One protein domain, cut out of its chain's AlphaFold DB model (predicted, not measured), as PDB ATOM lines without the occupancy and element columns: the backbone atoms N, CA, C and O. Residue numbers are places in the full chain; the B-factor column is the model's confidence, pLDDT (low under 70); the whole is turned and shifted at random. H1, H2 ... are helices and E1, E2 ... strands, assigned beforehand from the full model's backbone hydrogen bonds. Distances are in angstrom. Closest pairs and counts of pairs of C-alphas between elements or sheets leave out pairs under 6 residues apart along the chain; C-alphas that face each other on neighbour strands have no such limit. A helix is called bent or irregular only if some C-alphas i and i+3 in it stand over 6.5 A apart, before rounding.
ATOM      1  N   ARG A 225     -58.258  -9.741  49.869       94.94
ATOM      2  CA  ARG A 225     -57.381  -8.591  50.101       94.94
ATOM      3  C   ARG A 225     -57.703  -7.467  49.120       94.94
ATOM      4  O   ARG A 225     -57.992  -7.770  47.959       94.94
ATOM      5  N   PRO A 226     -57.541  -6.198  49.524       94.50
ATOM      6  CA  PRO A 226     -57.636  -5.083  48.595       94.50
ATOM      7  C   PRO A 226     -56.500  -5.131  47.560       94.50
ATOM      8  O   PRO A 226     -55.379  -5.551  47.861       94.50
ATOM      9  N   THR A 227     -56.779  -4.666  46.344       93.25
ATOM     10  CA  THR A 227     -55.809  -4.551  45.235       93.25
ATOM     11  C   THR A 227     -55.825  -3.136  44.644       93.25
ATOM     12  O   THR A 227     -56.705  -2.323  44.952       93.25
ATOM     13  N   ALA A 228     -54.843  -2.829  43.795       92.88
ATOM     14  CA  ALA A 228     -54.742  -1.569  43.074       92.88
ATOM     15  C   ALA A 228     -54.585  -1.808  41.570       92.88
ATOM     16  O   ALA A 228     -53.760  -2.612  41.138       92.88
ATOM     17  N   THR A 229     -55.306  -1.036  40.762       92.69
ATOM     18  CA  THR A 229     -55.073  -0.969  39.316       92.69
ATOM     19  C   THR A 229     -54.438   0.362  38.942       92.69
ATOM     20  O   THR A 229     -54.867   1.427  39.400       92.69
ATOM     21  N   PHE A 230     -53.422   0.303  38.084       92.50
ATOM     22  CA  PHE A 230     -52.671   1.469  37.632       92.50
ATOM     23  C   PHE A 230     -53.322   2.103  36.392       92.50
ATOM     24  O   PHE A 230     -53.870   1.386  35.551       92.50
ATOM     25  N   PRO A 231     -53.288   3.441  36.263       92.81
ATOM     26  CA  PRO A 231     -53.928   4.148  35.159       92.81
ATOM     27  C   PRO A 231     -53.187   3.938  33.833       92.81
ATOM     28  O   PRO A 231     -52.002   3.614  33.809       92.81
ATOM     29  N   ALA A 232     -53.868   4.224  32.719       88.50
ATOM     30  CA  ALA A 232     -53.364   4.004  31.357       88.50
ATOM     31  C   ALA A 232     -52.052   4.739  31.014       88.50
ATOM     32  O   ALA A 232     -51.377   4.365  30.061       88.50
ATOM     33  N   GLN A 233     -51.678   5.769  31.780       88.81
ATOM     34  CA  GLN A 233     -50.391   6.463  31.642       88.81
ATOM     35  C   GLN A 233     -49.180   5.617  32.077       88.81
ATOM     36  O   GLN A 233     -48.052   5.970  31.748       88.81
ATOM     37  N   VAL A 234     -49.396   4.499  32.782       93.88
ATOM     38  CA  VAL A 234     -48.374   3.469  33.011       93.88
ATOM     39  C   VAL A 234     -48.422   2.489  31.837       93.88
ATOM     40  O   VAL A 234     -49.234   1.565  31.815       93.88
ATOM     41  N   VAL A 235     -47.561   2.686  30.836       92.06
ATOM     42  CA  VAL A 235     -47.560   1.891  29.594       92.06
ATOM     43  C   VAL A 235     -46.388   0.921  29.612       92.06
ATOM     44  O   VAL A 235     -45.239   1.350  29.647       92.06
ATOM     45  N   ASN A 236     -46.649  -0.390  29.574       90.94
ATOM     46  CA  ASN A 236     -45.605  -1.427  29.627       90.94
ATOM     47  C   ASN A 236     -44.617  -1.224  30.796       90.94
ATOM     48  O   ASN A 236     -43.405  -1.363  30.625       90.94
ATOM     49  N   ASN A 237     -45.138  -0.853  31.973       95.00
ATOM     50  CA  ASN A 237     -44.360  -0.523  33.176       95.00
ATOM     51  C   ASN A 237     -43.390   0.660  32.986       95.00
ATOM     52  O   ASN A 237     -42.343   0.722  33.630       95.00
ATOM     53  N   ARG A 238     -43.721   1.596  32.090       94.88
ATOM     54  CA  ARG A 238     -42.983   2.842  31.863       94.88
ATOM     55  C   ARG A 238     -43.869   4.043  32.156       94.88
ATOM     56  O   ARG A 238     -45.067   4.017  31.874       94.88
ATOM     57  N   ILE A 239     -43.262   5.086  32.706       97.12
ATOM     58  CA  ILE A 239     -43.906   6.360  33.016       97.12
ATOM     59  C   ILE A 239     -43.045   7.467  32.407       97.12
ATOM     60  O   ILE A 239     -41.841   7.533  32.660       97.12
ATOM     61  N   GLY A 240     -43.650   8.316  31.576       96.38
ATOM     62  CA  GLY A 240     -42.977   9.496  31.030       96.38
ATOM     63  C   GLY A 240     -42.610  10.479  32.141       96.38
ATOM     64  O   GLY A 240     -43.385  10.682  33.074       96.38
ATOM     65  N   HIS A 241     -41.436  11.094  32.062       95.88
ATOM     66  CA  HIS A 241     -40.945  12.003  33.093       95.88
ATOM     67  C   HIS A 241     -41.832  13.255  33.221       95.88
ATOM     68  O   HIS A 241     -41.992  13.806  34.309       95.88
ATOM     69  N   GLY A 242     -42.476  13.657  32.121       94.25
ATOM     70  CA  GLY A 242     -43.457  14.737  32.070       94.25
ATOM     71  C   GLY A 242     -44.905  14.280  32.270       94.25
ATOM     72  O   GLY A 242     -45.820  15.080  32.067       94.25
ATOM     73  N   ALA A 243     -45.143  13.017  32.640       94.56
ATOM     74  CA  ALA A 243     -46.489  12.505  32.868       94.56
ATOM     75  C   ALA A 243     -47.193  13.232  34.027       94.56
ATOM     76  O   ALA A 243     -46.574  13.722  34.977       94.56
ATOM     77  N   ALA A 244     -48.525  13.268  33.961       91.88
ATOM     78  CA  ALA A 244     -49.342  13.701  35.086       91.88
ATOM     79  C   ALA A 244     -49.133  12.773  36.297       91.88
ATOM     80  O   ALA A 244     -48.775  11.602  36.146       91.88
ATOM     81  N   ASN A 245     -49.386  13.293  37.503       92.25
ATOM     82  CA  ASN A 245     -49.223  12.514  38.727       92.25
ATOM     83  C   ASN A 245     -50.068  11.225  38.670       92.25
ATOM     84  O   ASN A 245     -51.238  11.236  38.276       92.25
ATOM     85  N   VAL A 246     -49.477  10.103  39.076       93.31
ATOM     86  CA  VAL A 246     -50.090   8.779  38.982       93.31
ATOM     87  C   VAL A 246     -50.856   8.453  40.255       93.31
ATOM     88  O   VAL A 246     -50.274   8.313  41.326       93.31
ATOM     89  N   SER A 247     -52.174   8.314  40.122       90.62
ATOM     90  CA  SER A 247     -53.065   7.831  41.182       90.62
ATOM     91  C   SER A 247     -53.580   6.443  40.825       90.62
ATOM     92  O   SER A 247     -53.897   6.190  39.664       90.62
ATOM     93  N   VAL A 248     -53.673   5.553  41.811       91.69
ATOM     94  CA  VAL A 248     -54.213   4.202  41.613       91.69
ATOM     95  C   VAL A 248     -55.719   4.161  41.841       91.69
ATOM     96  O   VAL A 248     -56.253   4.876  42.691       91.69
ATOM     97  N   THR A 249     -56.407   3.277  41.125       91.19
ATOM     98  CA  THR A 249     -57.764   2.872  41.500       91.19
ATOM     99  C   THR A 249     -57.660   1.747  42.520       91.19
ATOM    100  O   THR A 249     -56.962   0.761  42.293       91.19
ATOM    101  N   ARG A 250     -58.337   1.915  43.654       90.38
ATOM    102  CA  ARG A 250     -58.341   0.978  44.780       90.38
ATOM    103  C   ARG A 250     -59.577   0.086  44.666       90.38
ATOM    104  O   ARG A 250     -60.655   0.602  44.374       90.38
ATOM    105  N   VAL A 251     -59.423  -1.224  44.846       90.44
ATOM    106  CA  VAL A 251     -60.510  -2.195  44.652       90.44
ATOM    107  C   VAL A 251     -60.585  -3.135  45.844       90.44
ATOM    108  O   VAL A 251     -59.594  -3.778  46.186       90.44
ATOM    109  N   ASP A 252     -61.776  -3.231  46.433       92.00
ATOM    110  CA  ASP A 252     -62.136  -4.326  47.327       92.00
ATOM    111  C   ASP A 252     -62.876  -5.403  46.510       92.00
ATOM    112  O   ASP A 252     -63.940  -5.126  45.947       92.00
ATOM    113  N   PRO A 253     -62.318  -6.618  46.386       93.19
ATOM    114  CA  PRO A 253     -62.966  -7.723  45.687       93.19
ATOM    115  C   PRO A 253     -64.136  -8.369  46.458       93.19
ATOM    116  O   PRO A 253     -64.787  -9.266  45.900       93.19
ATOM    117  N   THR A 254     -64.402  -7.982  47.708       94.19
ATOM    118  CA  THR A 254     -65.522  -8.480  48.516       94.19
ATOM    119  C   THR A 254     -66.745  -7.558  48.419       94.19
ATOM    120  O   THR A 254     -66.690  -6.377  48.761       94.19
ATOM    121  N   PRO A 255     -67.909  -8.066  47.970       89.25
ATOM    122  CA  PRO A 255     -69.117  -7.254  47.880       89.25
ATOM    123  C   PRO A 255     -69.571  -6.705  49.241       89.25
ATOM    124  O   PRO A 255     -69.878  -7.460  50.163       89.25
ATOM    125  N   GLY A 256     -69.692  -5.379  49.334       85.69
ATOM    126  CA  GLY A 256     -70.294  -4.683  50.474       85.69
ATOM    127  C   GLY A 256     -69.356  -4.353  51.640       85.69
ATOM    128  O   GLY A 256     -69.797  -3.621  52.522       85.69
ATOM    129  N   SER A 257     -68.108  -4.841  51.649       86.44
ATOM    130  CA  SER A 257     -67.092  -4.457  52.650       86.44
ATOM    131  C   SER A 257     -66.548  -3.059  52.342       86.44
ATOM    132  O   SER A 257     -66.747  -2.128  53.124       86.44
ATOM    133  N   GLY A 258     -66.029  -2.858  51.132       86.62
ATOM    134  CA  GLY A 258     -65.576  -1.570  50.620       86.62
ATOM    135  C   GLY A 258     -64.443  -0.955  51.447       86.62
ATOM    136  O   GLY A 258     -63.613  -1.636  52.045       86.62
ATOM    137  N   GLY A 259     -64.384   0.380  51.462       82.44
ATOM    138  CA  GLY A 259     -63.487   1.111  52.361       82.44
ATOM    139  C   GLY A 259     -61.996   0.975  52.036       82.44
ATOM    140  O   GLY A 259     -61.164   1.083  52.931       82.44
ATOM    141  N   THR A 260     -61.627   0.731  50.774       88.81
ATOM    142  CA  THR A 260     -60.213   0.561  50.425       88.81
ATOM    143  C   THR A 260     -59.416   1.850  50.561       88.81
ATOM    144  O   THR A 260     -59.722   2.852  49.905       88.81
ATOM    145  N   ALA A 261     -58.321   1.777  51.304       88.38
ATOM    146  CA  ALA A 261     -57.434   2.893  51.581       88.38
ATOM    147  C   ALA A 261     -55.967   2.523  51.358       88.38
ATOM    148  O   ALA A 261     -55.581   1.361  51.476       88.38
ATOM    149  N   VAL A 262     -55.140   3.530  51.065       90.12
ATOM    150  CA  VAL A 262     -53.676   3.401  51.106       90.12
ATOM    151  C   VAL A 262     -53.213   3.980  52.436       90.12
ATOM    152  O   VAL A 262     -53.310   5.188  52.639       90.12
ATOM    153  N   ARG A 263     -52.717   3.128  53.336       89.00
ATOM    154  CA  ARG A 263     -52.230   3.548  54.657       89.00
ATOM    155  C   ARG A 263     -50.830   4.129  54.580       89.00
ATOM    156  O   ARG A 263     -50.546   5.137  55.204       89.00
ATOM    157  N   GLU A 264     -49.934   3.499  53.834       92.12
ATOM    158  CA  GLU A 264     -48.526   3.900  53.760       92.12
ATOM    159  C   GLU A 264     -47.983   3.667  52.357       92.12
ATOM    160  O   GLU A 264     -48.490   2.811  51.622       92.12
ATOM    161  N   THR A 265     -46.937   4.411  51.988       95.19
ATOM    162  CA  THR A 265     -46.238   4.193  50.723       95.19
ATOM    163  C   THR A 265     -44.730   4.194  50.899       95.19
ATOM    164  O   THR A 265     -44.202   4.819  51.816       95.19
ATOM    165  N   TRP A 266     -44.037   3.500  49.999       97.88
ATOM    166  CA  TRP A 266     -42.584   3.557  49.883       97.88
ATOM    167  C   TRP A 266     -42.185   3.789  48.435       97.88
ATOM    168  O   TRP A 266     -42.711   3.132  47.535       97.88
ATOM    169  N   LEU A 267     -41.227   4.682  48.230       97.88
ATOM    170  CA  LEU A 267     -40.579   4.939  46.952       97.88
ATOM    171  C   LEU A 267     -39.121   4.500  47.081       97.88
ATOM    172  O   LEU A 267     -38.404   4.974  47.957       97.88
ATOM    173  N   ASP A 268     -38.713   3.517  46.281       97.44
ATOM    174  CA  ASP A 268     -37.376   2.904  46.342       97.44
ATOM    175  C   ASP A 268     -36.990   2.397  47.739       97.44
ATOM    176  O   ASP A 268     -35.857   2.518  48.204       97.44
ATOM    177  N   GLY A 269     -37.978   1.828  48.436       96.69
ATOM    178  CA  GLY A 269     -37.831   1.307  49.795       96.69
ATOM    179  C   GLY A 269     -37.804   2.373  50.895       96.69
ATOM    180  O   GLY A 269     -37.782   2.011  52.070       96.69
ATOM    181  N   GLN A 270     -37.853   3.663  50.555       97.19
ATOM    182  CA  GLN A 270     -37.950   4.762  51.518       97.19
ATOM    183  C   GLN A 270     -39.407   5.145  51.742       97.19
ATOM    184  O   GLN A 270     -40.158   5.284  50.781       97.19
ATOM    185  N   TRP A 271     -39.817   5.303  53.001       97.00
ATOM    186  CA  TRP A 271     -41.188   5.703  53.319       97.00
ATOM    187  C   TRP A 271     -41.489   7.087  52.737       97.00
ATOM    188  O   TRP A 271     -40.651   7.989  52.790       97.00
ATOM    189  N   ALA A 272     -42.688   7.245  52.189       95.12
ATOM    190  CA  ALA A 272     -43.176   8.497  51.641       95.12
ATOM    191  C   ALA A 272     -44.645   8.713  52.026       95.12
ATOM    192  O   ALA A 272     -45.419   7.756  52.163       95.12
ATOM    193  N   TYR A 273     -45.037   9.985  52.139       93.69
ATOM    194  CA  TYR A 273     -46.439  10.364  52.301       93.69
ATOM    195  C   TYR A 273     -47.281   9.757  51.163       93.69
ATOM    196  O   TYR A 273     -46.831   9.820  50.014       93.69
ATOM    197  N   PRO A 274     -48.477   9.191  51.439       91.69
ATOM    198  CA  PRO A 274     -49.372   8.593  50.437       91.69
ATOM    199  C   PRO A 274     -49.984   9.584  49.431       91.69
ATOM    200  O   PRO A 274     -51.201   9.752  49.319       91.69
ATOM    201  N   LEU A 275     -49.122  10.229  48.659       91.56
ATOM    202  CA  LEU A 275     -49.457  11.125  47.569       91.56
ATOM    203  C   LEU A 275     -49.472  10.352  46.239       91.56
ATOM    204  O   LEU A 275     -48.789   9.332  46.104       91.56
ATOM    205  N   PRO A 276     -50.207  10.842  45.228       92.75
ATOM    206  CA  PRO A 276     -50.025  10.430  43.848       92.75
ATOM    207  C   PRO A 276     -48.550  10.510  43.442       92.75
ATOM    208  O   PRO A 276     -47.870  11.497  43.729       92.75
ATOM    209  N   LEU A 277     -48.067   9.484  42.746       95.38
ATOM    210  CA  LEU A 277     -46.677   9.392  42.317       95.38
ATOM    211  C   LEU A 277     -46.365  10.490  41.293       95.38
ATOM    212  O   LEU A 277     -46.953  10.547  40.213       95.38
ATOM    213  N   ASP A 278     -45.413  11.354  41.630       94.00
ATOM    214  CA  ASP A 278     -44.928  12.417  40.756       94.00
ATOM    215  C   ASP A 278     -43.612  11.993  40.092       94.00
ATOM    216  O   ASP A 278     -42.540  12.112  40.689       94.00
ATOM    217  N   ALA A 279     -43.696  11.521  38.844       95.25
ATOM    218  CA  ALA A 279     -42.527  11.080  38.088       95.25
ATOM    219  C   ALA A 279     -41.477  12.190  37.923       95.25
ATOM    220  O   ALA A 279     -40.294  11.882  37.911       95.25
ATOM    221  N   SER A 280     -41.874  13.472  37.892       92.94
ATOM    222  CA  SER A 280     -40.950  14.613  37.725       92.94
ATOM    223  C   SER A 280     -39.989  14.839  38.900       92.94
ATOM    224  O   SER A 280     -39.079  15.665  38.809       92.94
ATOM    225  N   LYS A 281     -40.204  14.133  40.018       92.25
ATOM    226  CA  LYS A 281     -39.330  14.141  41.200       92.25
ATOM    227  C   LYS A 281     -38.342  12.969  41.221       92.25
ATOM    228  O   LYS A 281     -37.566  12.863  42.168       92.25
ATOM    229  N   LEU A 282     -38.393  12.090  40.224       95.50
ATOM    230  CA  LEU A 282     -37.561  10.897  40.130       95.50
ATOM    231  C   LEU A 282     -36.411  11.088  39.143       95.50
ATOM    232  O   LEU A 282     -36.394  12.002  38.325       95.50
ATOM    233  N   SER A 283     -35.421  10.208  39.229       95.12
ATOM    234  CA  SER A 283     -34.422  10.059  38.174       95.12
ATOM    235  C   SER A 283     -34.994   9.267  36.996       95.12
ATOM    236  O   SER A 283     -35.969   8.538  37.142       95.12
ATOM    237  N   LEU A 284     -34.353   9.349  35.829       94.81
ATOM    238  CA  LEU A 284     -34.594   8.365  34.771       94.81
ATOM    239  C   LEU A 284     -34.111   6.979  35.225       94.81
ATOM    240  O   LEU A 284     -33.113   6.868  35.939       94.81
ATOM    241  N   GLY A 285     -34.779   5.925  34.758       94.31
ATOM    242  CA  GLY A 285     -34.417   4.542  35.069       94.31
ATOM    243  C   GLY A 285     -35.392   3.850  36.017       94.31
ATOM    244  O   GLY A 285     -36.569   4.196  36.082       94.31
ATOM    245  N   LYS A 286     -34.922   2.787  36.674       96.69
ATOM    246  CA  LYS A 286     -35.762   1.869  37.456       96.69
ATOM    247  C   LYS A 286     -36.120   2.441  38.822       96.69
ATOM    248  O   LYS A 286     -35.230   2.827  39.570       96.69
ATOM    249  N   HIS A 287     -37.403   2.347  39.157       98.00
ATOM    250  CA  HIS A 287     -37.965   2.717  40.448       98.00
ATOM    251  C   HIS A 287     -38.965   1.668  40.946       98.00
ATOM    252  O   HIS A 287     -39.515   0.876  40.173       98.00
ATOM    253  N   THR A 288     -39.211   1.673  42.253       98.00
ATOM    254  CA  THR A 288     -40.251   0.868  42.902       98.00
ATOM    255  C   THR A 288     -41.182   1.760  43.706       98.00
ATOM    256  O   THR A 288     -40.730   2.584  44.495       98.00
ATOM    257  N   TRP A 289     -42.490   1.579  43.543       98.06
ATOM    258  CA  TRP A 289     -43.508   2.251  44.342       98.06
ATOM    259  C   TRP A 289     -44.396   1.211  45.015       98.06
ATOM    260  O   TRP A 289     -45.097   0.452  44.349       98.06
ATOM    261  N   THR A 290     -44.319   1.139  46.341       97.94
ATOM    262  CA  THR A 290     -45.061   0.180  47.164       97.94
ATOM    263  C   THR A 290     -46.178   0.878  47.912       97.94
ATOM    264  O   THR A 290     -45.934   1.881  48.577       97.94
ATOM    265  N   LEU A 291     -47.378   0.310  47.856       95.81
ATOM    266  CA  LEU A 291     -48.575   0.775  48.546       95.81
ATOM    267  C   LEU A 291     -48.982  -0.258  49.596       95.81
ATOM    268  O   LEU A 291     -49.236  -1.406  49.240       95.81
ATOM    269  N   LEU A 292     -49.079   0.129  50.868       94.94
ATOM    270  CA  LEU A 292     -49.771  -0.676  51.876       94.94
ATOM    271  C   LEU A 292     -51.254  -0.317  51.857       94.94
ATOM    272  O   LEU A 292     -51.637   0.783  52.253       94.94
ATOM    273  N   MET A 293     -52.078  -1.256  51.410       92.62
ATOM    274  CA  MET A 293     -53.522  -1.106  51.304       92.62
ATOM    275  C   MET A 293     -54.251  -1.830  52.431       92.62
ATOM    276  O   MET A 293     -53.783  -2.865  52.908       92.62
ATOM    277  N   THR A 294     -55.409  -1.296  52.817       91.94
ATOM    278  CA  THR A 294     -56.373  -1.924  53.735       91.94
ATOM    279  C   THR A 294     -57.788  -1.795  53.184       91.94
ATOM    280  O   THR A 294     -58.044  -0.888  52.392       91.94
ATOM    281  N   ASP A 295     -58.692  -2.668  53.615       91.44
ATOM    282  CA  ASP A 295     -60.144  -2.534  53.452       91.44
ATOM    283  C   ASP A 295     -60.846  -2.313  54.806       91.44
ATOM    284  O   ASP A 295     -60.193  -2.224  55.856       91.44
ATOM    285  N   ASN A 296     -62.179  -2.227  54.772       89.19
ATOM    286  CA  ASN A 296     -63.030  -2.033  55.946       89.19
ATOM    287  C   ASN A 296     -63.052  -3.241  56.900       89.19
ATOM    288  O   ASN A 296     -63.320  -3.064  58.086       89.19
ATOM    289  N   ALA A 297     -62.779  -4.460  56.422       91.62
ATOM    290  CA  ALA A 297     -62.668  -5.654  57.262       91.62
ATOM    291  C   ALA A 297     -61.311  -5.743  57.984       91.62
ATOM    292  O   ALA A 297     -61.174  -6.471  58.975       91.62
ATOM    293  N   GLY A 298     -60.324  -4.966  57.533       91.56
ATOM    294  CA  GLY A 298     -58.963  -4.941  58.058       91.56
ATOM    295  C   GLY A 298     -58.010  -5.902  57.342       91.56
ATOM    296  O   GLY A 298     -56.919  -6.162  57.862       91.56
ATOM    297  N   ASN A 299     -58.370  -6.438  56.168       94.31
ATOM    298  CA  ASN A 299     -57.418  -7.199  55.361       94.31
ATOM    299  C   ASN A 299     -56.390  -6.252  54.742       94.31
ATOM    300  O   ASN A 299     -56.718  -5.164  54.271       94.31
ATOM    301  N   GLY A 300     -55.125  -6.676  54.729       94.88
ATOM    302  CA  GLY A 300     -54.018  -5.885  54.201       94.88
ATOM    303  C   GLY A 300     -53.320  -6.523  53.007       94.88
ATOM    304  O   GLY A 300     -53.186  -7.753  52.903       94.88
ATOM    305  N   ASN A 301     -52.810  -5.670  52.121       96.81
ATOM    306  CA  ASN A 301     -52.000  -6.070  50.974       96.81
ATOM    307  C   ASN A 301     -50.916  -5.031  50.690       96.81
ATOM    308  O   ASN A 301     -51.169  -3.832  50.786       96.81
ATOM    309  N   LYS A 302     -49.720  -5.476  50.311       97.25
ATOM    310  CA  LYS A 302     -48.705  -4.613  49.706       97.25
ATOM    311  C   LYS A 302     -48.746  -4.793  48.199       97.25
ATOM    312  O   LYS A 302     -48.482  -5.892  47.727       97.25
ATOM    313  N   VAL A 303     -49.046  -3.721  47.472       97.50
ATOM    314  CA  VAL A 303     -49.015  -3.681  46.005       97.50
ATOM    315  C   VAL A 303     -47.784  -2.885  45.583       97.50
ATOM    316  O   VAL A 303     -47.687  -1.696  45.884       97.50
ATOM    317  N   THR A 304     -46.830  -3.528  44.914       97.62
ATOM    318  CA  THR A 304     -45.582  -2.901  44.460       97.62
ATOM    319  C   THR A 304     -45.549  -2.825  42.943       97.62
ATOM    320  O   THR A 304     -45.560  -3.856  42.276       97.62
ATOM    321  N   LEU A 305     -45.450  -1.608  42.406       97.75
ATOM    322  CA  LEU A 305     -45.120  -1.353  41.007       97.75
ATOM    323  C   LEU A 305     -43.609  -1.163  40.860       97.75
ATOM    324  O   LEU A 305     -43.051  -0.205  41.393       97.75
ATOM    325  N   THR A 306     -42.969  -2.023  40.077       98.06
ATOM    326  CA  THR A 306     -41.610  -1.819  39.570       98.06
ATOM    327  C   THR A 306     -41.706  -1.262  38.152       98.06
ATOM    328  O   THR A 306     -42.248  -1.920  37.260       98.06
ATOM    329  N   PHE A 307     -41.198  -0.052  37.932       97.44
ATOM    330  CA  PHE A 307     -41.372   0.687  36.679       97.44
ATOM    331  C   PHE A 307     -40.090   1.396  36.238       97.44
ATOM    332  O   PHE A 307     -39.137   1.526  37.006       97.44
ATOM    333  N   LEU A 308     -40.071   1.853  34.986       96.50
ATOM    334  CA  LEU A 308     -39.048   2.755  34.463       96.50
ATOM    335  C   LEU A 308     -39.617   4.164  34.302       96.50
ATOM    336  O   LEU A 308     -40.669   4.338  33.685       96.50
ATOM    337  N   VAL A 309     -38.888   5.168  34.773       96.94
ATOM    338  CA  VAL A 309     -39.083   6.554  34.342       96.94
ATOM    339  C   VAL A 309     -38.303   6.758  33.048       96.94
ATOM    340  O   VAL A 309     -37.107   6.473  32.974       96.94
ATOM    341  N   THR A 310     -38.995   7.226  32.015       95.31
ATOM    342  CA  THR A 310     -38.453   7.455  30.668       95.31
ATOM    343  C   THR A 310     -38.709   8.885  30.230       95.31
ATOM    344  O   THR A 310     -39.606   9.525  30.762       95.31
ATOM    345  N   THR A 311     -37.990   9.377  29.225       96.75
ATOM    346  CA  THR A 311     -38.187  10.738  28.713       96.75
ATOM    347  C   THR A 311     -38.277  10.783  27.191       96.75
ATOM    348  O   THR A 311     -37.880   9.845  26.492       96.75
ATOM    349  N   SER A 312     -38.801  11.893  26.683       96.25
ATOM    350  CA  SER A 312     -39.021  12.195  25.275       96.25
ATOM    351  C   SER A 312     -39.045  13.714  25.064       96.25
ATOM    352  O   SER A 312     -39.116  14.494  26.014       96.25
ATOM    353  N   ILE A 313     -39.059  14.168  23.805       97.50
ATOM    354  CA  ILE A 313     -39.240  15.601  23.499       97.50
ATOM    355  C   ILE A 313     -40.575  16.125  24.069       97.50
ATOM    356  O   ILE A 313     -40.656  17.275  24.494       97.50
ATOM    357  N   ALA A 314     -41.617  15.286  24.112       96.31
ATOM    358  CA  ALA A 314     -42.908  15.656  24.693       96.31
ATOM    359  C   ALA A 314     -42.838  15.791  26.224       96.31
ATOM    360  O   ALA A 314     -43.451  16.701  26.779       96.31
ATOM    361  N   ASP A 315     -42.057  14.940  26.895       97.44
ATOM    362  CA  ASP A 315     -41.843  15.028  28.343       97.44
ATOM    363  C   ASP A 315     -41.115  16.319  28.731       97.44
ATOM    364  O   ASP A 315     -41.520  16.977  29.686       97.44
ATOM    365  N   LEU A 316     -40.108  16.738  27.954       98.00
ATOM    366  CA  LEU A 316     -39.426  18.023  28.158       98.00
ATOM    367  C   LEU A 316     -40.408  19.207  28.112       98.00
ATOM    368  O   LEU A 316     -40.349  20.092  28.968       98.00
ATOM    369  N   ASP A 317     -41.328  19.222  27.143       97.31
ATOM    370  CA  ASP A 317     -42.354  20.268  27.043       97.31
ATOM    371  C   ASP A 317     -43.335  20.224  28.226       97.31
ATOM    372  O   ASP A 317     -43.660  21.265  28.808       97.31
ATOM    373  N   ALA A 318     -43.766  19.024  28.622       96.88
ATOM    374  CA  ALA A 318     -44.696  18.824  29.727       96.88
ATOM    375  C   ALA A 318     -44.091  19.214  31.090       96.88
ATOM    376  O   ALA A 318     -44.759  19.878  31.888       96.88
ATOM    377  N   LEU A 319     -42.816  18.894  31.338       97.00
ATOM    378  CA  LEU A 319     -42.072  19.328  32.526       97.00
ATOM    379  C   LEU A 319     -41.986  20.857  32.604       97.00
ATOM    380  O   LEU A 319     -42.301  21.452  33.637       97.00
ATOM    381  N   LEU A 320     -41.620  21.511  31.497       97.00
ATOM    382  CA  LEU A 320     -41.572  22.972  31.413       97.00
ATOM    383  C   LEU A 320     -42.947  23.601  31.663       97.00
ATOM    384  O   LEU A 320     -43.041  24.591  32.391       97.00
ATOM    385  N   ALA A 321     -44.014  23.026  31.105       95.25
ATOM    386  CA  ALA A 321     -45.378  23.479  31.355       95.25
ATOM    387  C   ALA A 321     -45.747  23.364  32.845       95.25
ATOM    388  O   ALA A 321     -46.168  24.356  33.446       95.25
ATOM    389  N   LYS A 322     -45.511  22.198  33.464       93.06
ATOM    390  CA  LYS A 322     -45.764  21.943  34.894       93.06
ATOM    391  C   LYS A 322     -45.025  22.937  35.792       93.06
ATOM    392  O   LYS A 322     -45.607  23.509  36.718       93.06
ATOM    393  N   TRP A 323     -43.746  23.178  35.522       94.19
ATOM    394  CA  TRP A 323     -42.927  24.092  36.318       94.19
ATOM    395  C   TRP A 323     -43.218  25.568  36.076       94.19
ATOM    396  O   TRP A 323     -43.032  26.366  36.994       94.19
ATOM    397  N   GLY A 324     -43.731  25.927  34.899       93.75
ATOM    398  CA  GLY A 324     -44.262  27.262  34.639       93.75
ATOM    399  C   GLY A 324     -45.527  27.545  35.446       93.75
ATOM    400  O   GLY A 324     -45.636  28.605  36.055       93.75
ATOM    401  N   THR A 325     -46.455  26.585  35.514       89.69
ATOM    402  CA  THR A 325     -47.697  26.720  36.298       89.69
ATOM    403  C   THR A 325     -47.437  26.755  37.802       89.69
ATOM    404  O   THR A 325     -48.069  27.527  38.513       89.69
ATOM    405  N   THR A 326     -46.498  25.944  38.297       85.81
ATOM    406  CA  THR A 326     -46.146  25.900  39.730       85.81
ATOM    407  C   THR A 326     -45.192  27.014  40.165       85.81
ATOM    408  O   THR A 326     -44.904  27.132  41.351       85.81
ATOM    409  N   GLY A 327     -44.663  27.814  39.231       90.50
ATOM    410  CA  GLY A 327     -43.685  28.866  39.526       90.50
ATOM    411  C   GLY A 327     -42.273  28.358  39.849       90.50
ATOM    412  O   GLY A 327     -41.406  29.155  40.196       90.50
ATOM    413  N   THR A 328     -42.012  27.054  39.696       92.88
ATOM    414  CA  THR A 328     -40.674  26.456  39.878       92.88
ATOM    415  C   THR A 328     -39.656  27.055  38.900       92.88
ATOM    416  O   THR A 328     -38.484  27.235  39.242       92.88
ATOM    417  N   ILE A 329     -40.106  27.389  37.684       95.00
ATOM    418  CA  ILE A 329     -39.352  28.159  36.689       95.00
ATOM    419  C   ILE A 329     -40.203  29.377  36.294       95.00
ATOM    420  O   ILE A 329     -41.392  29.206  36.014       95.00
ATOM    421  N   PRO A 330     -39.633  30.597  36.220       94.38
ATOM    422  CA  PRO A 330     -40.377  31.778  35.792       94.38
ATOM    423  C   PRO A 330     -41.054  31.585  34.427       94.38
ATOM    424  O   PRO A 330     -40.434  31.104  33.477       94.38
ATOM    425  N   ALA A 331     -42.309  32.025  34.300       92.00
ATOM    426  CA  ALA A 331     -43.123  31.827  33.096       92.00
ATOM    427  C   ALA A 331     -42.478  32.380  31.805       92.00
ATOM    428  O   ALA A 331     -42.605  31.782  30.734       92.00
ATOM    429  N   ALA A 332     -41.736  33.490  31.909       90.69
ATOM    430  CA  ALA A 332     -40.990  34.063  30.788       90.69
ATOM    431  C   ALA A 332     -39.872  33.120  30.310       90.69
ATOM    432  O   ALA A 332     -39.776  32.829  29.120       90.69
ATOM    433  N   THR A 333     -39.086  32.571  31.243       94.25
ATOM    434  CA  THR A 333     -38.043  31.578  30.950       94.25
ATOM    435  C   THR A 333     -38.646  30.315  30.337       94.25
ATOM    436  O   THR A 333     -38.138  29.821  29.334       94.25
ATOM    437  N   VAL A 334     -39.768  29.827  30.878       95.44
ATOM    438  CA  VAL A 334     -40.494  28.669  30.327       95.44
ATOM    439  C   VAL A 334     -40.927  28.912  28.883       95.44
ATOM    440  O   VAL A 334     -40.738  28.039  28.044       95.44
ATOM    441  N   THR A 335     -41.457  30.094  28.565       94.31
ATOM    442  CA  THR A 335     -41.878  30.439  27.195       94.31
ATOM    443  C   THR A 335     -40.724  30.326  26.198       94.31
ATOM    444  O   THR A 335     -40.873  29.694  25.152       94.31
ATOM    445  N   THR A 336     -39.558  30.888  26.533       92.81
ATOM    446  CA  THR A 336     -38.357  30.813  25.686       92.81
ATOM    447  C   THR A 336     -37.891  29.373  25.495       92.81
ATOM    448  O   THR A 336     -37.666  28.934  24.367       92.81
ATOM    449  N   LEU A 337     -37.795  28.623  26.591       96.19
ATOM    450  CA  LEU A 337     -37.340  27.237  26.595       96.19
ATOM    451  C   LEU A 337     -38.274  26.319  25.784       96.19
ATOM    452  O   LEU A 337     -37.807  25.526  24.966       96.19
ATOM    453  N   ARG A 338     -39.596  26.475  25.926       96.25
ATOM    454  CA  ARG A 338     -40.590  25.686  25.176       96.25
ATOM    455  C   ARG A 338     -40.555  25.954  23.673       96.25
ATOM    456  O   ARG A 338     -40.777  25.032  22.896       96.25
ATOM    457  N   ALA A 339     -40.215  27.170  23.236       94.38
ATOM    458  CA  ALA A 339     -40.062  27.464  21.810       94.38
ATOM    459  C   ALA A 339     -38.939  26.631  21.157       94.38
ATOM    460  O   ALA A 339     -39.087  26.180  20.022       94.38
ATOM    461  N   GLN A 340     -37.843  26.377  21.878       93.94
ATOM    462  CA  GLN A 340     -36.741  25.536  21.391       93.94
ATOM    463  C   GLN A 340     -37.116  24.048  21.390       93.94
ATOM    464  O   GLN A 340     -36.842  23.344  20.418       93.94
ATOM    465  N   VAL A 341     -37.811  23.576  22.433       97.69
ATOM    466  CA  VAL A 341     -38.353  22.203  22.473       97.69
ATOM    467  C   VAL A 341     -39.347  21.972  21.327       97.69
ATOM    468  O   VAL A 341     -39.308  20.928  20.679       97.69
ATOM    469  N   ALA A 342     -40.178  22.966  20.996       97.38
ATOM    470  CA  ALA A 342     -41.103  22.896  19.866       97.38
ATOM    471  C   ALA A 342     -40.382  22.782  18.508       97.38
ATOM    472  O   ALA A 342     -40.829  22.025  17.645       97.38
ATOM    473  N   GLN A 343     -39.249  23.471  18.319       96.56
ATOM    474  CA  GLN A 343     -38.413  23.317  17.119       96.56
ATOM    475  C   GLN A 343     -37.824  21.907  17.019       96.56
ATOM    476  O   GLN A 343     -37.905  21.282  15.961       96.56
ATOM    477  N   ALA A 344     -37.285  21.383  18.127       97.62
ATOM    478  CA  ALA A 344     -36.774  20.016  18.184       97.62
ATOM    479  C   ALA A 344     -37.865  18.990  17.854       97.62
ATOM    480  O   ALA A 344     -37.633  18.061  17.079       97.62
ATOM    481  N   LYS A 345     -39.075  19.193  18.391       97.56
ATOM    482  CA  LYS A 345     -40.239  18.353  18.105       97.56
ATOM    483  C   LYS A 345     -40.606  18.380  16.624       97.56
ATOM    484  O   LYS A 345     -40.732  17.318  16.028       97.56
ATOM    485  N   ALA A 346     -40.743  19.565  16.028       97.44
ATOM    486  CA  ALA A 346     -41.121  19.701  14.622       97.44
ATOM    487  C   ALA A 346     -40.102  19.031  13.682       97.44
ATOM    488  O   ALA A 346     -40.490  18.335  12.745       97.44
ATOM    489  N   ALA A 347     -38.803  19.191  13.960       96.88
ATOM    490  CA  ALA A 347     -37.741  18.522  13.214       96.88
ATOM    491  C   ALA A 347     -37.796  16.992  13.368       96.88
ATOM    492  O   ALA A 347     -37.722  16.268  12.375       96.88
ATOM    493  N   SER A 348     -37.986  16.500  14.598       96.31
ATOM    494  CA  SER A 348     -38.108  15.066  14.883       96.31
ATOM    495  C   SER A 348     -39.330  14.442  14.203       96.31
ATOM    496  O   SER A 348     -39.205  13.382  13.592       96.31
ATOM    497  N   ASP A 349     -40.495  15.096  14.268       95.44
ATOM    498  CA  ASP A 349     -41.738  14.641  13.629       95.44
ATOM    499  C   ASP A 349     -41.604  14.622  12.091       95.44
ATOM    500  O   ASP A 349     -42.179  13.762  11.425       95.44
ATOM    501  N   GLY A 350     -40.800  15.531  11.526       94.56
ATOM    502  CA  GLY A 350     -40.437  15.560  10.105       94.56
ATOM    503  C   GLY A 350     -39.356  14.550   9.689       94.56
ATOM    504  O   GLY A 350     -39.013  14.483   8.511       94.56
ATOM    505  N   GLY A 351     -38.806  13.772  10.630       94.31
ATOM    506  CA  GLY A 351     -37.747  12.788  10.382       94.31
ATOM    507  C   GLY A 351     -36.324  13.358  10.314       94.31
ATOM    508  O   GLY A 351     -35.376  12.596  10.107       94.31
ATOM    509  N   ASP A 352     -36.138  14.664  10.529       96.81
ATOM    510  CA  ASP A 352     -34.824  15.313  10.542       96.81
ATOM    511  C   ASP A 352     -34.189  15.244  11.937       96.81
ATOM    512  O   ASP A 352     -34.252  16.165  12.760       96.81
ATOM    513  N   LYS A 353     -33.538  14.109  12.207       95.31
ATOM    514  CA  LYS A 353     -32.845  13.860  13.479       95.31
ATOM    515  C   LYS A 353     -31.685  14.828  13.723       95.31
ATOM    516  O   LYS A 353     -31.374  15.107  14.878       95.31
ATOM    517  N   VAL A 354     -31.041  15.337  12.670       96.12
ATOM    518  CA  VAL A 354     -29.898  16.256  12.799       96.12
ATOM    519  C   VAL A 354     -30.386  17.622  13.267       96.12
ATOM    520  O   VAL A 354     -29.846  18.164  14.234       96.12
ATOM    521  N   ALA A 355     -31.444  18.148  12.644       96.19
ATOM    522  CA  ALA A 355     -32.070  19.390  13.082       96.19
ATOM    523  C   ALA A 355     -32.673  19.261  14.492       96.19
ATOM    524  O   ALA A 355     -32.526  20.179  15.299       96.19
ATOM    525  N   ALA A 356     -33.265  18.107  14.830       97.31
ATOM    526  CA  ALA A 356     -33.787  17.849  16.172       97.31
ATOM    527  C   ALA A 356     -32.683  17.871  17.248       97.31
ATOM    528  O   ALA A 356     -32.832  18.551  18.263       97.31
ATOM    529  N   ILE A 357     -31.554  17.187  17.014       97.62
ATOM    530  CA  ILE A 357     -30.400  17.199  17.932       97.62
ATOM    531  C   ILE A 357     -29.831  18.617  18.071       97.62
ATOM    532  O   ILE A 357     -29.581  19.056  19.189       97.62
ATOM    533  N   SER A 358     -29.686  19.353  16.965       96.94
ATOM    534  CA  SER A 358     -29.197  20.739  16.980       96.94
ATOM    535  C   SER A 358     -30.087  21.658  17.830       96.94
ATOM    536  O   SER A 358     -29.593  22.426  18.658       96.94
ATOM    537  N   ALA A 359     -31.411  21.536  17.695       96.88
ATOM    538  CA  ALA A 359     -32.364  22.289  18.507       96.88
ATOM    539  C   ALA A 359     -32.294  21.912  20.001       96.88
ATOM    540  O   ALA A 359     -32.359  22.796  20.856       96.88
ATOM    541  N   LEU A 360     -32.100  20.629  20.331       98.06
ATOM    542  CA  LEU A 360     -31.910  20.168  21.715       98.06
ATOM    543  C   LEU A 360     -30.571  20.619  22.317       98.06
ATOM    544  O   LEU A 360     -30.513  20.956  23.498       98.06
ATOM    545  N   ASP A 361     -29.500  20.690  21.526       97.00
ATOM    546  CA  ASP A 361     -28.218  21.252  21.959       97.00
ATOM    547  C   ASP A 361     -28.342  22.754  22.267       97.00
ATOM    548  O   ASP A 361     -27.836  23.223  23.293       97.00
ATOM    549  N   ALA A 362     -29.078  23.497  21.434       94.38
ATOM    550  CA  ALA A 362     -29.390  24.903  21.679       94.38
ATOM    551  C   ALA A 362     -30.266  25.096  22.930       94.38
ATOM    552  O   ALA A 362     -30.006  26.004  23.724       94.38
ATOM    553  N   PHE A 363     -31.263  24.227  23.132       97.38
ATOM    554  CA  PHE A 363     -32.077  24.179  24.348       97.38
ATOM    555  C   PHE A 363     -31.213  23.959  25.592       97.38
ATOM    556  O   PHE A 363     -31.241  24.759  26.528       97.38
ATOM    557  N   ARG A 364     -30.363  22.927  25.569       96.62
ATOM    558  CA  ARG A 364     -29.436  22.598  26.659       96.62
ATOM    559  C   ARG A 364     -28.510  23.764  27.004       96.62
ATOM    560  O   ARG A 364     -28.277  24.022  28.183       96.62
ATOM    561  N   GLY A 365     -28.029  24.498  26.000       94.19
ATOM    562  CA  GLY A 365     -27.205  25.695  26.189       94.19
ATOM    563  C   GLY A 365     -27.905  26.821  26.961       94.19
ATOM    564  O   GLY A 365     -27.238  27.594  27.648       94.19
ATOM    565  N   GLN A 366     -29.239  26.900  26.912       94.25
ATOM    566  CA  GLN A 366     -30.017  27.913  27.634       94.25
ATOM    567  C   GLN A 366     -30.407  27.504  29.058       94.25
ATOM    568  O   GLN A 366     -30.776  28.366  29.858       94.25
ATOM    569  N   LEU A 367     -30.270  26.226  29.429       95.81
ATOM    570  CA  LEU A 367     -30.644  25.738  30.762       95.81
ATOM    571  C   LEU A 367     -29.821  26.367  31.897       95.81
ATOM    572  O   LEU A 367     -30.277  26.389  33.037       95.81
ATOM    573  N   GLY A 368     -28.662  26.965  31.601       91.00
ATOM    574  CA  GLY A 368     -27.907  27.775  32.565       91.00
ATOM    575  C   GLY A 368     -28.683  28.985  33.113       91.00
ATOM    576  O   GLY A 368     -28.354  29.480  34.186       91.00
ATOM    577  N   THR A 369     -29.737  29.430  32.421       88.44
ATOM    578  CA  THR A 369     -30.622  30.523  32.868       88.44
ATOM    579  C   THR A 369     -31.670  30.082  33.898       88.44
ATOM    580  O   THR A 369     -32.310  30.924  34.527       88.44
ATOM    581  N   VAL A 370     -31.849  28.773  34.107       95.00
ATOM    582  CA  VAL A 370     -32.793  28.230  35.090       95.00
ATOM    583  C   VAL A 370     -32.160  28.289  36.477       95.00
ATOM    584  O   VAL A 370     -31.215  27.555  36.763       95.00
ATOM    585  N   ALA A 371     -32.685  29.146  37.355       94.25
ATOM    586  CA  ALA A 371     -32.153  29.325  38.708       94.25
ATOM    587  C   ALA A 371     -32.323  28.070  39.585       94.25
ATOM    588  O   ALA A 371     -31.398  27.691  40.307       94.25
ATOM    589  N   ASN A 372     -33.476  27.394  39.490       94.81
ATOM    590  CA  ASN A 372     -33.759  26.180  40.252       94.81
ATOM    591  C   ASN A 372     -32.841  25.029  39.803       94.81
ATOM    592  O   ASN A 372     -32.955  24.521  38.686       94.81
ATOM    593  N   ALA A 373     -31.923  24.618  40.682       94.69
ATOM    594  CA  ALA A 373     -30.902  23.629  40.354       94.69
ATOM    595  C   ALA A 373     -31.473  22.233  40.071       94.69
ATOM    596  O   ALA A 373     -30.981  21.564  39.167       94.69
ATOM    597  N   ALA A 374     -32.511  21.808  40.800       92.12
ATOM    598  CA  ALA A 374     -33.134  20.502  40.598       92.12
ATOM    599  C   ALA A 374     -33.804  20.429  39.220       92.12
ATOM    600  O   ALA A 374     -33.448  19.573  38.416       92.12
ATOM    601  N   ALA A 375     -34.666  21.399  38.899       94.50
ATOM    602  CA  ALA A 375     -35.328  21.470  37.597       94.50
ATOM    603  C   ALA A 375     -34.317  21.579  36.442       94.50
ATOM    604  O   ALA A 375     -34.440  20.888  35.431       94.50
ATOM    605  N   ARG A 376     -33.264  22.393  36.607       96.38
ATOM    606  CA  ARG A 376     -32.174  22.505  35.628       96.38
ATOM    607  C   ARG A 376     -31.474  21.165  35.390       96.38
ATOM    608  O   ARG A 376     -31.284  20.780  34.239       96.38
ATOM    609  N   ASN A 377     -31.091  20.460  36.453       95.56
ATOM    610  CA  ASN A 377     -30.386  19.181  36.353       95.56
ATOM    611  C   ASN A 377     -31.262  18.096  35.713       95.56
ATOM    612  O   ASN A 377     -30.763  17.328  34.887       95.56
ATOM    613  N   THR A 378     -32.559  18.075  36.033       96.00
ATOM    614  CA  THR A 378     -33.534  17.197  35.380       96.00
ATOM    615  C   THR A 378     -33.604  17.475  33.880       96.00
ATOM    616  O   THR A 378     -33.376  16.566  33.089       96.00
ATOM    617  N   LEU A 379     -33.802  18.731  33.461       97.06
ATOM    618  CA  LEU A 379     -33.871  19.080  32.033       97.06
ATOM    619  C   LEU A 379     -32.585  18.731  31.279       97.06
ATOM    620  O   LEU A 379     -32.654  18.276  30.139       97.06
ATOM    621  N   ILE A 380     -31.414  18.921  31.895       97.19
ATOM    622  CA  ILE A 380     -30.131  18.536  31.289       97.19
ATOM    623  C   ILE A 380     -30.071  17.018  31.092       97.19
ATOM    624  O   ILE A 380     -29.716  16.560  30.005       97.19
ATOM    625  N   THR A 381     -30.410  16.253  32.132       96.88
ATOM    626  CA  THR A 381     -30.391  14.782  32.106       96.88
ATOM    627  C   THR A 381     -31.331  14.257  31.030       96.88
ATOM    628  O   THR A 381     -30.903  13.491  30.167       96.88
ATOM    629  N   ASP A 382     -32.562  14.760  31.004       97.81
ATOM    630  CA  ASP A 382     -33.568  14.367  30.029       97.81
ATOM    631  C   ASP A 382     -33.161  14.735  28.603       97.81
ATOM    632  O   ASP A 382     -33.237  13.909  27.699       97.81
ATOM    633  N   THR A 383     -32.643  15.947  28.389       98.31
ATOM    634  CA  THR A 383     -32.182  16.375  27.058       98.31
ATOM    635  C   THR A 383     -31.060  15.483  26.540       98.31
ATOM    636  O   THR A 383     -31.048  15.116  25.364       98.31
ATOM    637  N   ASN A 384     -30.114  15.113  27.407       97.12
ATOM    638  CA  ASN A 384     -29.024  14.215  27.039       97.12
ATOM    639  C   ASN A 384     -29.548  12.834  26.635       97.12
ATOM    640  O   ASN A 384     -29.059  12.265  25.656       97.12
ATOM    641  N   ASP A 385     -30.545  12.321  27.355       96.94
ATOM    642  CA  ASP A 385     -31.159  11.036  27.043       96.94
ATOM    643  C   ASP A 385     -31.937  11.079  25.719       96.94
ATOM    644  O   ASP A 385     -31.737  10.226  24.856       96.94
ATOM    645  N   VAL A 386     -32.717  12.135  25.471       97.69
ATOM    646  CA  VAL A 386     -33.409  12.329  24.186       97.69
ATOM    647  C   VAL A 386     -32.414  12.438  23.020       97.69
ATOM    648  O   VAL A 386     -32.619  11.828  21.969       97.69
ATOM    649  N   ILE A 387     -31.297  13.158  23.187       97.69
ATOM    650  CA  ILE A 387     -30.233  13.227  22.167       97.69
ATOM    651  C   ILE A 387     -29.623  11.839  21.920       97.69
ATOM    652  O   ILE A 387     -29.382  11.472  20.766       97.69
ATOM    653  N   ARG A 388     -29.376  11.052  22.975       96.50
ATOM    654  CA  ARG A 388     -28.890   9.667  22.865       96.50
ATOM    655  C   ARG A 388     -29.864   8.809  22.046       96.50
ATOM    656  O   ARG A 388     -29.422   8.147  21.104       96.50
ATOM    657  N   GLN A 389     -31.163   8.879  22.342       94.81
ATOM    658  CA  GLN A 389     -32.209   8.161  21.605       94.81
ATOM    659  C   GLN A 389     -32.246   8.570  20.119       94.81
ATOM    660  O   GLN A 389     -32.263   7.712  19.234       94.81
ATOM    661  N   LEU A 390     -32.170   9.873  19.811       95.88
ATOM    662  CA  LEU A 390     -32.138  10.376  18.428       95.88
ATOM    663  C   LEU A 390     -30.903   9.896  17.649       95.88
ATOM    664  O   LEU A 390     -30.990   9.668  16.442       95.88
ATOM    665  N   ARG A 391     -29.771   9.671  18.328       96.00
ATOM    666  CA  ARG A 391     -28.562   9.069  17.733       96.00
ATOM    667  C   ARG A 391     -28.696   7.567  17.453       96.00
ATOM    668  O   ARG A 391     -27.790   6.991  16.860       96.00
ATOM    669  N   GLY A 392     -29.806   6.936  17.844       92.56
ATOM    670  CA  GLY A 392     -30.037   5.503  17.659       92.56
ATOM    671  C   GLY A 392     -29.238   4.625  18.623       92.56
ATOM    672  O   GLY A 392     -29.055   3.440  18.357       92.56
ATOM    673  N   ILE A 393     -28.746   5.198  19.724       92.75
ATOM    674  CA  ILE A 393     -28.088   4.439  20.788       92.75
ATOM    675  C   ILE A 393     -29.194   3.776  21.611       92.75
ATOM    676  O   ILE A 393     -30.041   4.474  22.168       92.75
ATOM    677  N   ALA A 394     -29.197   2.444  21.664       85.50
ATOM    678  CA  ALA A 394     -30.219   1.675  22.368       85.50
ATOM    679  C   ALA A 394     -30.226   1.961  23.881       85.50
ATOM    680  O   ALA A 394     -29.199   2.323  24.459       85.50
ATOM    681  N   ASP A 395     -31.395   1.797  24.501       84.19
ATOM    682  CA  ASP A 395     -31.514   1.703  25.958       84.19
ATOM    683  C   ASP A 395     -30.872   0.403  26.449       84.19
ATOM    684  O   ASP A 395     -30.802  -0.588  25.711       84.19
ATOM    685  N   ASP A 396     -30.481   0.381  27.722       82.38
ATOM    686  CA  ASP A 396     -30.191  -0.882  28.392       82.38
ATOM    687  C   ASP A 396     -31.427  -1.802  28.351       82.38
ATOM    688  O   ASP A 396     -32.571  -1.320  28.378       82.38
ATOM    689  N   PRO A 397     -31.236  -3.135  28.289       85.12
ATOM    690  CA  PRO A 397     -32.342  -4.077  28.350       85.12
ATOM    691  C   PRO A 397     -33.235  -3.803  29.560       85.12
ATOM    692  O   PRO A 397     -32.750  -3.594  30.675       85.12
ATOM    693  N   ALA A 398     -34.550  -3.823  29.339       85.06
ATOM    694  CA  ALA A 398     -35.506  -3.616  30.415       85.06
ATOM    695  C   ALA A 398     -35.280  -4.656  31.534       85.06
ATOM    696  O   ALA A 398     -35.123  -5.843  31.228       85.06
ATOM    697  N   PRO A 399     -35.281  -4.241  32.814       90.81
ATOM    698  CA  PRO A 399     -35.188  -5.174  33.929       90.81
ATOM    699  C   PRO A 399     -36.273  -6.255  33.851       90.81
ATOM    700  O   PRO A 399     -37.422  -5.975  33.513       90.81
ATOM    701  N   ALA A 400     -35.921  -7.500  34.176       91.06
ATOM    702  CA  ALA A 400     -36.856  -8.628  34.099       91.06
ATOM    703  C   ALA A 400     -37.973  -8.573  35.158       91.06
ATOM    704  O   ALA A 400     -38.967  -9.280  35.034       91.06
ATOM    705  N   ASP A 401     -37.807  -7.751  36.195       93.50
ATOM    706  CA  ASP A 401     -38.717  -7.619  37.333       93.50
ATOM    707  C   ASP A 401     -39.636  -6.390  37.252       93.50
ATOM    708  O   ASP A 401     -40.248  -6.013  38.251       93.50
ATOM    709  N   LEU A 402     -39.745  -5.756  36.079       96.12
ATOM    710  CA  LEU A 402     -40.777  -4.747  35.837       96.12
ATOM    711  C   LEU A 402     -42.174  -5.371  35.941       96.12
ATOM    712  O   LEU A 402     -42.418  -6.458  35.419       96.12
ATOM    713  N   GLY A 403     -43.113  -4.642  36.538       95.38
ATOM    714  CA  GLY A 403     -44.490  -5.099  36.703       95.38
ATOM    715  C   GLY A 403     -45.042  -4.845  38.093       95.38
ATOM    716  O   GLY A 403     -44.427  -4.173  38.921       95.38
ATOM    717  N   VAL A 404     -46.232  -5.388  38.329       95.94
ATOM    718  CA  VAL A 404     -46.913  -5.322  39.620       95.94
ATOM    719  C   VAL A 404     -46.711  -6.639  40.352       95.94
ATOM    720  O   VAL A 404     -46.909  -7.712  39.784       95.94
ATOM    721  N   THR A 405     -46.339  -6.550  41.621       96.44
ATOM    722  CA  THR A 405     -46.324  -7.687  42.542       96.44
ATOM    723  C   THR A 405     -47.203  -7.374  43.739       96.44
ATOM    724  O   THR A 405     -47.335  -6.217  44.139       96.44
ATOM    725  N   GLU A 406     -47.815  -8.409  44.305       96.12
ATOM    726  CA  GLU A 406     -48.641  -8.284  45.497       96.12
ATOM    727  C   GLU A 406     -48.168  -9.249  46.574       96.12
ATOM    728  O   GLU A 406     -47.778 -10.385  46.287       96.12
ATOM    729  N   ALA A 407     -48.209  -8.797  47.822       96.19
ATOM    730  CA  ALA A 407     -47.844  -9.607  48.966       96.19
ATOM    731  C   ALA A 407     -48.780  -9.337  50.151       96.19
ATOM    732  O   ALA A 407     -48.996  -8.176  50.511       96.19
ATOM    733  N   PRO A 408     -49.260 -10.393  50.830       95.31
ATOM    734  CA  PRO A 408     -49.941 -10.277  52.105       95.31
ATOM    735  C   PRO A 408     -49.295  -9.299  53.089       95.31
ATOM    736  O   PRO A 408     -48.102  -9.398  53.372       95.31
ATOM    737  N   ALA A 409     -50.099  -8.414  53.677       95.38
ATOM    738  CA  ALA A 409     -49.659  -7.515  54.738       95.38
ATOM    739  C   ALA A 409     -50.737  -7.362  55.816       95.38
ATOM    740  O   ALA A 409     -51.882  -7.776  55.631       95.38
ATOM    741  N   THR A 410     -50.362  -6.781  56.952       92.06
ATOM    742  CA  THR A 410     -51.314  -6.404  58.002       92.06
ATOM    743  C   THR A 410     -52.087  -5.166  57.552       92.06
ATOM    744  O   THR A 410     -51.470  -4.178  57.154       92.06
ATOM    745  N   GLY A 411     -53.420  -5.232  57.586       89.94
ATOM    746  CA  GLY A 411     -54.286  -4.083  57.329       89.94
ATOM    747  C   GLY A 411     -54.414  -3.184  58.559       89.94
ATOM    748  O   GLY A 411     -53.541  -3.165  59.431       89.94
ATOM    749  N   GLN A 412     -55.509  -2.433  58.634       87.94
ATOM    750  CA  GLN A 412     -55.823  -1.605  59.795       87.94
ATOM    751  C   GLN A 412     -55.974  -2.469  61.067       87.94
ATOM    752  O   GLN A 412     -56.698  -3.471  61.044       87.94
ATOM    753  N   PRO A 413     -55.340  -2.089  62.193       89.25
ATOM    754  CA  PRO A 413     -55.531  -2.785  63.457       89.25
ATOM    755  C   PRO A 413     -56.969  -2.640  63.967       89.25
ATOM    756  O   PRO A 413     -57.683  -1.691  63.649       89.25
TER     757      PRO A 413
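AT A GLANCE: This is residues 225 to 413 of the 934 residues of the protein "Trehalose utilization protein" of Solirubrobacter pauli (UniProt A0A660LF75). Two lobes sit end to end: a strongly twisted sheet built on the long hairpin E6 and E7, and at one end of it a four-helix bundle, H1 to H4, whose helices run across the long axis. The short strand pair E1 and E3 lies over part of the sheet, and residues 391 to 402 lead back from the bundle to its edge strand E8. The printed part has 189 residues, with four named helices and eight named strands in the order E1 to E7, H1 to H4, E8; the class is mixed, helices and strands. The larger sheet is branched and mixed, E2 being parallel to E7 and its other neighbour pairs antiparallel. The whole is elongated, spanning 58 by 35 by 27 A, yet only just compact, close to loose, with a radius of gyration of the C-alphas of 19.4 A.

IN THESE COORDINATES: In the branched sheet, E7 is residues 299 to 310, 34.4 A long, and E6 is 285 to 294, 29.5 A. E8 is 403 to 410, 22.4 A, ending at C-alpha 410 (-51.314, -6.404, 58.002). E4 is 261 to 267, 17.6 A; E5 is 270 to 272 and E2 is 238 to 240. E1, residues 227 to 229, begins at C-alpha 227 (-55.809, -4.551, 45.235), and E3 is 249 to 251. H1 is 313 to 325, 18.9 A; H2 is 331 to 349, 26.0 A; H3 is 353 to 369, 25.7 A; H4 is 373 to 390, 25.6 A. H3 is irregular, but only just: C-alphas 365 and 368 are 6.7 A apart.

HOW THE PARTS SIT: E7 has E6 on one side, with N 303 and O 291 2.9 A apart, and E8 and E2 on the other side, with N 304 and O 405 at 2.8 A and N 239 and O 308 at 2.9 A. E4 is antiparallel to E6, with N 266 and O 290 at 2.9 A, and makes a hairpin with E5, with N 267 and O 270 at 2.8 A. E1 and E3 are antiparallel, with N 229 and O 249 at 2.9 A; the closest C-alphas of E1 and E7, Ala 228 and Val 303, are 6.8 A apart. H1 only grazes the sheet, with residues 314 to 319. The bundle is up and down, each helix running against the one before it. H2 and H3 touch at a shallow tilt of 13 degrees, the closest C-alphas, Ala 344 and Ala 356, being 4.2 A apart. H1 touches H4 with residues 313 to 316 alone, closest at C-alphas 313 and 386, 6.7 A. In H1 and H4 every O i to N i+4 pair is within hydrogen-bond range; H2 has 14 of 15 and H3 11 of 13.

THE WHOLE: The two C-alphas farthest apart, those of Val 354 and Pro 413, are 59.9 A apart. The printed part has no cut. The links E5 to E6 and H4 to E8 are long, 12 residues each. The mean pLDDT of the printed part is 94.1, and no printed residue is under 70.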